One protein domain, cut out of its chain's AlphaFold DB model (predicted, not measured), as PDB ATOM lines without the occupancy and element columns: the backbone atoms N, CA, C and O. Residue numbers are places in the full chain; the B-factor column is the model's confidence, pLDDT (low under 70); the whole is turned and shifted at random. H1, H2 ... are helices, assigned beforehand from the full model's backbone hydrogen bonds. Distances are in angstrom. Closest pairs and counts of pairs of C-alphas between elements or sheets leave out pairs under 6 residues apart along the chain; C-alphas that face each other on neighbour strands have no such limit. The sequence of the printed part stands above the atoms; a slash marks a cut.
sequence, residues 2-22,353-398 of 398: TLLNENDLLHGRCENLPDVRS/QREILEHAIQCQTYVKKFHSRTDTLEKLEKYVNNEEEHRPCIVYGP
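AT A GLANCE: This is residues 2 to 22 and 353 to 398 of the 398 residues of the protein "Hypothetical protein" of Adineta ricciae (UniProt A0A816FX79). Two small, separate lobes are joined by one strap of backbone: in the first, the short helix H1 and the unnamed residues that follow it pack on one side of the longer helix H2, and in the second, helix H3 has the end of the chain folded back beside it. The strap, residues 368 to 373, runs from the end of H2 to the start of H3, and the space between the two lobes is open. The printed part has 67 residues with three named helices, in the order H1, H2, H3, and no named strand; the class is all helix, though under half of the residues, 31 of 67, are in named elements. The whole is loose, with a radius of gyration of the C-alphas of 14.7 A and spans of 37 by 29 by 17 A.

HOW THE PARTS SIT: H1, residues 6 to 10, and H2, residues 353 to 367, touch, with 4 pairs of C-alphas within 8 A. Their closest C-alphas are those of Leu 9 and Leu 357, 7.1 A apart, and their centres are 12.5 A apart. H2 touches H1 with residues 356 to 360 alone. H3, residues 374 to 384, touches no helix: it is apart from H1 and from H2. The link from H2 to H3 is short, with 6 residues between them. Residues 365 to 375, of which 365 to 367 belong to H2, stand free. In H1, H2 and H3 every O i to N i+4 pair is within hydrogen-bond range.

IN THESE COORDINATES: H1 has 5 residues, Glu 6 to Leu 10, and measures 6.4 A from first to last C-alpha; C-alpha 6 is at (407.556, 199.737, 453.209). H2 is the longest helix, with 15 residues, Gln 353 to Val 367, and measures 20.9 A; C-alpha 353 is at (399.533, 200.905, 453.105). H3 has 11 residues, Thr 374 to Val 384, and measures 15.1 A, ending with C-alpha 384 at (405.290, 200.782, 474.987).

THE WHOLE: The two C-alphas farthest apart are those of Thr 2 and Pro 398, the chain's last residue, at 43.8 A. Residues 23 to 352 are cut out, and C-alphas 22 and 353 are 16.6 A apart across the cut; the link from H1 to H2 is the link across this cut. Long stretches with no named element are residues 11 to 22 and residues 385 to 398, of which 385 to 390 stand free. The mean pLDDT of the printed part is 78.3, and it is under 70 at residues 2 to 7, 9, 12, 16 to 21 and 398.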
ATOM      1  N   THR A   2     412.747 209.429 446.836       40.22
ATOM      2  CA  THR A   2     412.999 208.111 447.417       40.22
ATOM      3  C   THR A   2     411.651 207.412 447.582       40.22
ATOM      4  O   THR A   2     410.734 207.987 448.164       40.22
ATOM      5  N   LEU A   3     411.499 206.227 446.987       50.62
ATOM      6  CA  LEU A   3     410.347 205.356 447.218       50.62
ATOM      7  C   LEU A   3     410.180 205.200 448.734       50.62
ATOM      8  O   LEU A   3     411.174 204.937 449.412       50.62
ATOM      9  N   LEU A   4     408.968 205.404 449.266       58.03
ATOM     10  CA  LEU A   4     408.710 205.080 450.667       58.03
ATOM     11  C   LEU A   4     409.107 203.625 450.890       58.03
ATOM     12  O   LEU A   4     408.594 202.730 450.219       58.03
ATOM     13  N   ASN A   5     410.042 203.406 451.805       64.25
ATOM     14  CA  ASN A   5     410.430 202.071 452.207       64.25
ATOM     15  C   ASN A   5     409.300 201.490 453.065       64.25
ATOM     16  O   ASN A   5     408.962 202.029 454.117       64.25
ATOM     17  N   GLU A   6     408.703 200.404 452.588       63.09
ATOM     18  CA  GLU A   6     407.556 199.737 453.209       63.09
ATOM     19  C   GLU A   6     407.817 199.359 454.674       63.09
ATOM     20  O   GLU A   6     406.960 199.567 455.535       63.09
ATOM     21  N   ASN A   7     409.032 198.894 454.972       67.00
ATOM     22  CA  ASN A   7     409.428 198.550 456.335       67.00
ATOM     23  C   ASN A   7     409.498 199.777 457.247       67.00
ATOM     24  O   ASN A   7     409.182 199.672 458.427       67.00
ATOM     25  N   ASP A   8     409.867 200.947 456.724       71.44
ATOM     26  CA  ASP A   8     409.945 202.156 457.542       71.44
ATOM     27  C   ASP A   8     408.541 202.611 457.972       71.44
ATOM     28  O   ASP A   8     408.341 202.937 459.142       71.44
ATOM     29  N   LEU A   9     407.544 202.528 457.078       69.44
ATOM     30  CA  LEU A   9     406.153 202.855 457.412       69.44
ATOM     31  C   LEU A   9     405.572 201.904 458.469       69.44
ATOM     32  O   LEU A   9     404.949 202.352 459.430       69.44
ATOM     33  N   LEU A  10     405.797 200.596 458.299       70.25
ATOM     34  CA  LEU A  10     405.319 199.561 459.224       70.25
ATOM     35  C   LEU A  10     406.021 199.624 460.587       70.25
ATOM     36  O   LEU A  10     405.415 199.298 461.603       70.25
ATOM     37  N   HIS A  11     407.268 200.094 460.629       72.75
ATOM     38  CA  HIS A  11     407.999 200.365 461.868       72.75
ATOM     39  C   HIS A  11     407.688 201.744 462.476       72.75
ATOM     40  O   HIS A  11     408.358 202.157 463.421       72.75
ATOM     41  N   GLY A  12     406.693 202.471 461.953       68.94
ATOM     42  CA  GLY A  12     406.259 203.760 462.497       68.94
ATOM     43  C   GLY A  12     407.230 204.916 462.239       68.94
ATOM     44  O   GLY A  12     407.092 205.985 462.840       68.94
ATOM     45  N   ARG A  13     408.206 204.750 461.338       73.31
ATOM     46  CA  ARG A  13     409.141 205.816 460.963       73.31
ATOM     47  C   ARG A  13     408.426 206.807 460.061       73.31
ATOM     48  O   ARG A  13     408.305 206.633 458.853       73.31
ATOM     49  N   CYS A  14     407.956 207.878 460.681       71.69
ATOM     50  CA  CYS A  14     407.184 208.920 460.026       71.69
ATOM     51  C   CYS A  14     408.068 209.985 459.353       71.69
ATOM     52  O   CYS A  14     407.614 211.107 459.187       71.69
ATOM     53  N   GLU A  15     409.327 209.721 459.010       71.00
ATOM     54  CA  GLU A  15     410.212 210.736 458.422       71.00
ATOM     55  C   GLU A  15     409.990 210.873 456.908       71.00
ATOM     56  O   GLU A  15     409.801 209.884 456.207       71.00
ATOM     57  N   ASN A  16     410.030 212.107 456.386       69.44
ATOM     58  CA  ASN A  16     409.900 212.404 454.947       69.44
ATOM     59  C   ASN A  16     408.639 211.828 454.271       69.44
ATOM     60  O   ASN A  16     408.675 211.444 453.100       69.44
ATOM     61  N   LEU A  17     407.517 211.777 454.998       69.69
ATOM     62  CA  LEU A  17     406.239 211.349 454.432       69.69
ATOM     63  C   LEU A  17     405.815 212.288 453.283       69.69
ATOM     64  O   LEU A  17     406.007 213.503 453.379       69.69
ATOM     65  N   PRO A  18     405.234 211.754 452.195       66.38
ATOM     66  CA  PRO A  18     404.657 212.560 451.128       66.38
ATOM     67  C   PRO A  18     403.477 213.365 451.679       66.38
ATOM     68  O   PRO A  18     402.790 212.909 452.588       66.38
ATOM     69  N   ASP A  19     403.194 214.536 451.111       59.41
ATOM     70  CA  ASP A  19     401.979 215.270 451.474       59.41
ATOM     71  C   ASP A  19     400.732 214.420 451.180       59.41
ATOM     72  O   ASP A  19     400.582 213.891 450.069       59.41
ATOM     73  N   VAL A  20     399.806 214.320 452.150       58.78
ATOM     74  CA  VAL A  20     398.464 213.777 451.879       58.78
ATOM     75  C   VAL A  20     397.809 214.717 450.884       58.78
ATOM     76  O   VAL A  20     397.382 215.823 451.219       58.78
ATOM     77  N   ARG A  21     397.714 214.260 449.638       61.66
ATOM     78  CA  ARG A  21     396.813 214.868 448.668       61.66
ATOM     79  C   ARG A  21     395.406 214.786 449.253       61.66
ATOM     80  O   ARG A  21     395.003 213.721 449.718       61.66
ATOM     81  N   SER A  22     394.681 215.906 449.273       70.44
ATOM     82  CA  SER A  22     393.307 215.910 449.783       70.44
ATOM     83  C   SER A  22     392.466 214.848 449.056       70.44
ATOM     84  O   SER A  22     392.801 214.432 447.956       70.44
ATOM     85  N   GLN A 353     398.431 199.952 453.257       73.31
ATOM     86  CA  GLN A 353     399.533 200.905 453.105       73.31
ATOM     87  C   GLN A 353     399.028 202.349 453.024       73.31
ATOM     88  O   GLN A 353     399.643 203.250 453.593       73.31
ATOM     89  N   ARG A 354     397.899 202.580 452.339       72.56
ATOM     90  CA  ARG A 354     397.247 203.896 452.302       72.56
ATOM     91  C   ARG A 354     396.775 204.321 453.685       72.56
ATOM     92  O   ARG A 354     397.018 205.457 454.069       72.56
ATOM     93  N   GLU A 355     396.143 203.417 454.424       77.62
ATOM     94  CA  GLU A 355     395.649 203.685 455.774       77.62
ATOM     95  C   GLU A 355     396.795 204.035 456.735       77.62
ATOM     96  O   GLU A 355     396.759 205.081 457.380       77.62
ATOM     97  N   ILE A 356     397.869 203.241 456.758       79.75
ATOM     98  CA  ILE A 356     399.044 203.511 457.603       79.75
ATOM     99  C   ILE A 356     399.688 204.851 457.231       79.75
ATOM    100  O   ILE A 356     400.047 205.629 458.116       79.75
ATOM    101  N   LEU A 357     399.801 205.158 455.934       77.38
ATOM    102  CA  LEU A 357     400.336 206.435 455.462       77.38
ATOM    103  C   LEU A 357     399.473 207.618 455.921       77.38
ATOM    104  O   LEU A 357     400.007 208.612 456.414       77.38
ATOM    105  N   GLU A 358     398.150 207.507 455.791       77.06
ATOM    106  CA  GLU A 358     397.201 208.520 456.259       77.06
ATOM    107  C   GLU A 358     397.331 208.741 457.775       77.06
ATOM    108  O   GLU A 358     397.472 209.886 458.214       77.06
ATOM    109  N   HIS A 359     397.395 207.666 458.569       80.88
ATOM    110  CA  HIS A 359     397.607 207.748 460.017       80.88
ATOM    111  C   HIS A 359     398.946 208.387 460.390       80.88
ATOM    112  O   HIS A 359     398.989 209.242 461.275       80.88
ATOM    113  N   ALA A 360     400.035 208.019 459.711       82.25
ATOM    114  CA  ALA A 360     401.367 208.559 459.966       82.25
ATOM    115  C   ALA A 360     401.424 210.076 459.707       82.25
ATOM    116  O   ALA A 360     401.954 210.843 460.518       82.25
ATOM    117  N   ILE A 361     400.814 210.539 458.612       77.31
ATOM    118  CA  ILE A 361     400.790 211.970 458.275       77.31
ATOM    119  C   ILE A 361     399.863 212.742 459.217       77.31
ATOM    120  O   ILE A 361     400.181 213.856 459.655       77.31
ATOM    121  N   GLN A 362     398.725 212.155 459.577       79.88
ATOM    122  CA  GLN A 362     397.818 212.748 460.546       79.88
ATOM    123  C   GLN A 362     398.478 212.857 461.931       79.88
ATOM    124  O   GLN A 362     398.376 213.906 462.570       79.88
ATOM    125  N   CYS A 363     399.246 211.842 462.342       82.31
ATOM    126  CA  CYS A 363     400.074 211.870 463.545       82.31
ATOM    127  C   CYS A 363     401.070 213.038 463.507       82.31
ATOM    128  O   CYS A 363     401.027 213.892 464.393       82.31
ATOM    129  N   GLN A 364     401.881 213.172 462.446       80.69
ATOM    130  CA  GLN A 364     402.791 214.318 462.298       80.69
ATOM    131  C   GLN A 364     402.064 215.667 462.399       80.69
ATOM    132  O   GLN A 364     402.558 216.611 463.021       80.69
ATOM    133  N   THR A 365     400.895 215.774 461.768       79.81
ATOM    134  CA  THR A 365     400.104 217.007 461.752       79.81
ATOM    135  C   THR A 365     399.598 217.365 463.147       79.81
ATOM    136  O   THR A 365     399.617 218.541 463.518       79.81
ATOM    137  N   TYR A 366     399.161 216.374 463.928       82.56
ATOM    138  CA  TYR A 366     398.744 216.582 465.310       82.56
ATOM    139  C   TYR A 366     399.925 216.908 466.219       82.56
ATOM    140  O   TYR A 366     399.842 217.885 466.956       82.56
ATOM    141  N   VAL A 367     401.039 216.177 466.113       82.06
ATOM    142  CA  VAL A 367     402.246 216.406 466.925       82.06
ATOM    143  C   VAL A 367     402.786 217.824 466.732       82.06
ATOM    144  O   VAL A 367     403.095 218.486 467.714       82.06
ATOM    145  N   LYS A 368     402.797 218.360 465.501       81.56
ATOM    146  CA  LYS A 368     403.213 219.755 465.235       81.56
ATOM    147  C   LYS A 368     402.369 220.809 465.964       81.56
ATOM    148  O   LYS A 368     402.835 221.925 466.171       81.56
ATOM    149  N   LYS A 369     401.112 220.497 466.287       83.19
ATOM    150  CA  LYS A 369     400.187 221.409 466.983       83.19
ATOM    151  C   LYS A 369     400.081 221.099 468.473       83.19
ATOM    152  O   LYS A 369     399.615 221.944 469.238       83.19
ATOM    153  N   PHE A 370     400.471 219.897 468.878       82.81
ATOM    154  CA  PHE A 370     400.369 219.428 470.243       82.81
ATOM    155  C   PHE A 370     401.515 219.990 471.081       82.81
ATOM    156  O   PHE A 370     402.687 219.803 470.777       82.81
ATOM    157  N   HIS A 371     401.156 220.673 472.159       78.94
ATOM    158  CA  HIS A 371     402.095 221.220 473.127       78.94
ATOM    159  C   HIS A 371     401.613 220.775 474.512       78.94
ATOM    160  O   HIS A 371     400.427 220.952 474.794       78.94
ATOM    161  N   SER A 372     402.512 220.243 475.362       83.44
ATOM    162  CA  SER A 372     402.297 219.767 476.757       83.44
ATOM    163  C   SER A 372     402.322 218.234 476.948       83.44
ATOM    164  O   SER A 372     402.643 217.485 476.036       83.44
ATOM    165  N   ARG A 373     402.006 217.778 478.172       84.94
ATOM    166  CA  ARG A 373     401.877 216.375 478.625       84.94
ATOM    167  C   ARG A 373     403.153 215.527 478.558       84.94
ATOM    168  O   ARG A 373     403.047 214.302 478.521       84.94
ATOM    169  N   THR A 374     404.328 216.150 478.620       86.19
ATOM    170  CA  THR A 374     405.638 215.475 478.574       86.19
ATOM    171  C   THR A 374     405.719 214.292 479.542       86.19
ATOM    172  O   THR A 374     405.924 213.170 479.101       86.19
ATOM    173  N   ASP A 375     405.401 214.492 480.824       88.12
ATOM    174  CA  ASP A 375     405.460 213.431 481.841       88.12
ATOM    175  C   ASP A 375     404.550 212.229 481.536       88.12
ATOM    176  O   ASP A 375     404.856 211.089 481.888       88.12
ATOM    177  N   THR A 376     403.383 212.472 480.930       89.06
ATOM    178  CA  THR A 376     402.452 211.406 480.536       89.06
ATOM    179  C   THR A 376     402.986 210.654 479.325       89.06
ATOM    180  O   THR A 376     402.939 209.426 479.309       89.06
ATOM    181  N   LEU A 377     403.513 211.380 478.336       88.69
ATOM    182  CA  LEU A 377     404.107 210.798 477.136       88.69
ATOM    183  C   LEU A 377     405.344 209.959 477.472       88.69
ATOM    184  O   LEU A 377     405.434 208.836 476.999       88.69
ATOM    185  N   GLU A 378     406.224 210.424 478.360       90.31
ATOM    186  CA  GLU A 378     407.399 209.661 478.810       90.31
ATOM    187  C   GLU A 378     407.018 208.357 479.528       90.31
ATOM    188  O   GLU A 378     407.674 207.326 479.370       90.31
ATOM    189  N   LYS A 379     405.942 208.370 480.330       89.75
ATOM    190  CA  LYS A 379     405.422 207.153 480.977       89.75
ATOM    191  C   LYS A 379     404.862 206.169 479.956       89.75
ATOM    192  O   LYS A 379     405.082 204.969 480.097       89.75
ATOM    193  N   LEU A 380     404.149 206.672 478.949       90.25
ATOM    194  CA  LEU A 380     403.610 205.855 477.866       90.25
ATOM    195  C   LEU A 380     404.716 205.277 476.989       90.25
ATOM    196  O   LEU A 380     404.675 204.095 476.684       90.25
ATOM    197  N   GLU A 381     405.729 206.068 476.650       89.44
ATOM    198  CA  GLU A 381     406.894 205.617 475.894       89.44
ATOM    199  C   GLU A 381     407.634 204.495 476.632       89.44
ATOM    200  O   GLU A 381     407.905 203.445 476.050       89.44
ATOM    201  N   LYS A 382     407.889 204.661 477.938       90.38
ATOM    202  CA  LYS A 382     408.487 203.603 478.769       90.38
ATOM    203  C   LYS A 382     407.644 202.334 478.810       90.38
ATOM    204  O   LYS A 382     408.209 201.249 478.843       90.38
ATOM    205  N   TYR A 383     406.320 202.466 478.844       91.44
ATOM    206  CA  TYR A 383     405.414 201.322 478.823       91.44
ATOM    207  C   TYR A 383     405.433 200.606 477.463       91.44
ATOM    208  O   TYR A 383     405.602 199.394 477.428       91.44
ATOM    209  N   VAL A 384     405.317 201.344 476.351       88.19
ATOM    210  CA  VAL A 384     405.290 200.782 474.987       88.19
ATOM    211  C   VAL A 384     406.608 200.093 474.628       88.19
ATOM    212  O   VAL A 384     406.593 199.063 473.964       88.19
ATOM    213  N   ASN A 385     407.739 200.629 475.093       87.69
ATOM    214  CA  ASN A 385     409.063 200.063 474.834       87.69
ATOM    215  C   ASN A 385     409.451 198.919 475.795       87.69
ATOM    216  O   ASN A 385     410.567 198.409 475.702       87.69
ATOM    217  N   ASN A 386     408.584 198.525 476.736       90.25
ATOM    218  CA  ASN A 386     408.870 197.450 477.685       90.25
ATOM    219  C   ASN A 386     408.305 196.108 477.193       90.25
ATOM    220  O   ASN A 386     407.126 195.818 477.380       90.25
ATOM    221  N   GLU A 387     409.165 195.268 476.611       86.88
ATOM    222  CA  GLU A 387     408.781 193.958 476.061       86.88
ATOM    223  C   GLU A 387     408.303 192.944 477.122       86.88
ATOM    224  O   GLU A 387     407.603 191.989 476.782       86.88
ATOM    225  N   GLU A 388     408.634 193.149 478.402       89.38
ATOM    226  CA  GLU A 388     408.254 192.249 479.504       89.38
ATOM    227  C   GLU A 388     406.914 192.623 480.165       89.38
ATOM    228  O   GLU A 388     406.365 191.854 480.960       89.38
ATOM    229  N   GLU A 389     406.366 193.806 479.873       86.00
ATOM    230  CA  GLU A 389     405.143 194.300 480.507       86.00
ATOM    231  C   GLU A 389     403.908 193.984 479.652       86.00
ATOM    232  O   GLU A 389     403.630 194.621 478.640       86.00
ATOM    233  N   HIS A 390     403.126 192.995 480.089       86.19
ATOM    234  CA  HIS A 390     401.912 192.551 479.388       86.19
ATOM    235  C   HIS A 390     400.611 193.088 480.002       86.19
ATOM    236  O   HIS A 390     399.524 192.819 479.483       86.19
ATOM    237  N   ARG A 391     400.673 193.819 481.125       90.81
ATOM    238  CA  ARG A 391     399.466 194.385 481.746       90.81
ATOM    239  C   ARG A 391     398.942 195.536 480.892       90.81
ATOM    240  O   ARG A 391     399.748 196.369 480.497       90.81
ATOM    241  N   PRO A 392     397.628 195.647 480.637       89.19
ATOM    242  CA  PRO A 392     397.080 196.742 479.841       89.19
ATOM    243  C   PRO A 392     397.332 198.100 480.514       89.19
ATOM    244  O   PRO A 392     397.035 198.279 481.698       89.19
ATOM    245  N   CYS A 393     397.856 199.070 479.762       89.50
ATOM    246  CA  CYS A 393     397.967 200.454 480.217       89.50
ATOM    247  C   CYS A 393     396.612 201.155 480.097       89.50
ATOM    248  O   CYS A 393     395.971 201.129 479.047       89.50
ATOM    249  N   ILE A 394     396.186 201.812 481.176       90.00
ATOM    250  CA  ILE A 394     394.963 202.610 481.203       90.00
ATOM    251  C   ILE A 394     395.364 204.081 481.247       90.00
ATOM    252  O   ILE A 394     395.905 204.558 482.245       90.00
ATOM    253  N   VAL A 395     395.065 204.807 480.171       88.88
ATOM    254  CA  VAL A 395     395.142 206.270 480.143       88.88
ATOM    255  C   VAL A 395     393.765 206.808 480.488       88.88
ATOM    256  O   VAL A 395     392.812 206.609 479.740       88.88
ATOM    257  N   TYR A 396     393.657 207.477 481.630       87.56
ATOM    258  CA  TYR A 396     392.420 208.099 482.078       87.56
ATOM    259  C   TYR A 396     392.659 209.582 482.363       87.56
ATOM    260  O   TYR A 396     393.728 209.989 482.820       87.56
ATOM    261  N   GLY A 397     391.653 210.392 482.069       85.00
ATOM    262  CA  GLY A 397     391.624 211.825 482.326       85.00
ATOM    263  C   GLY A 397     390.178 212.278 482.533       85.00
ATOM    264  O   GLY A 397     389.272 211.513 482.197       85.00
ATOM    265  N   PRO A 398     389.967 213.457 483.141       68.94
ATOM    266  CA  PRO A 398     388.638 214.042 483.296       68.94
ATOM    267  C   PRO A 398     387.967 214.355 481.958       68.94
ATOM    268  O   PRO A 398     388.698 214.663 480.984       68.94
TER     269      PRO A 398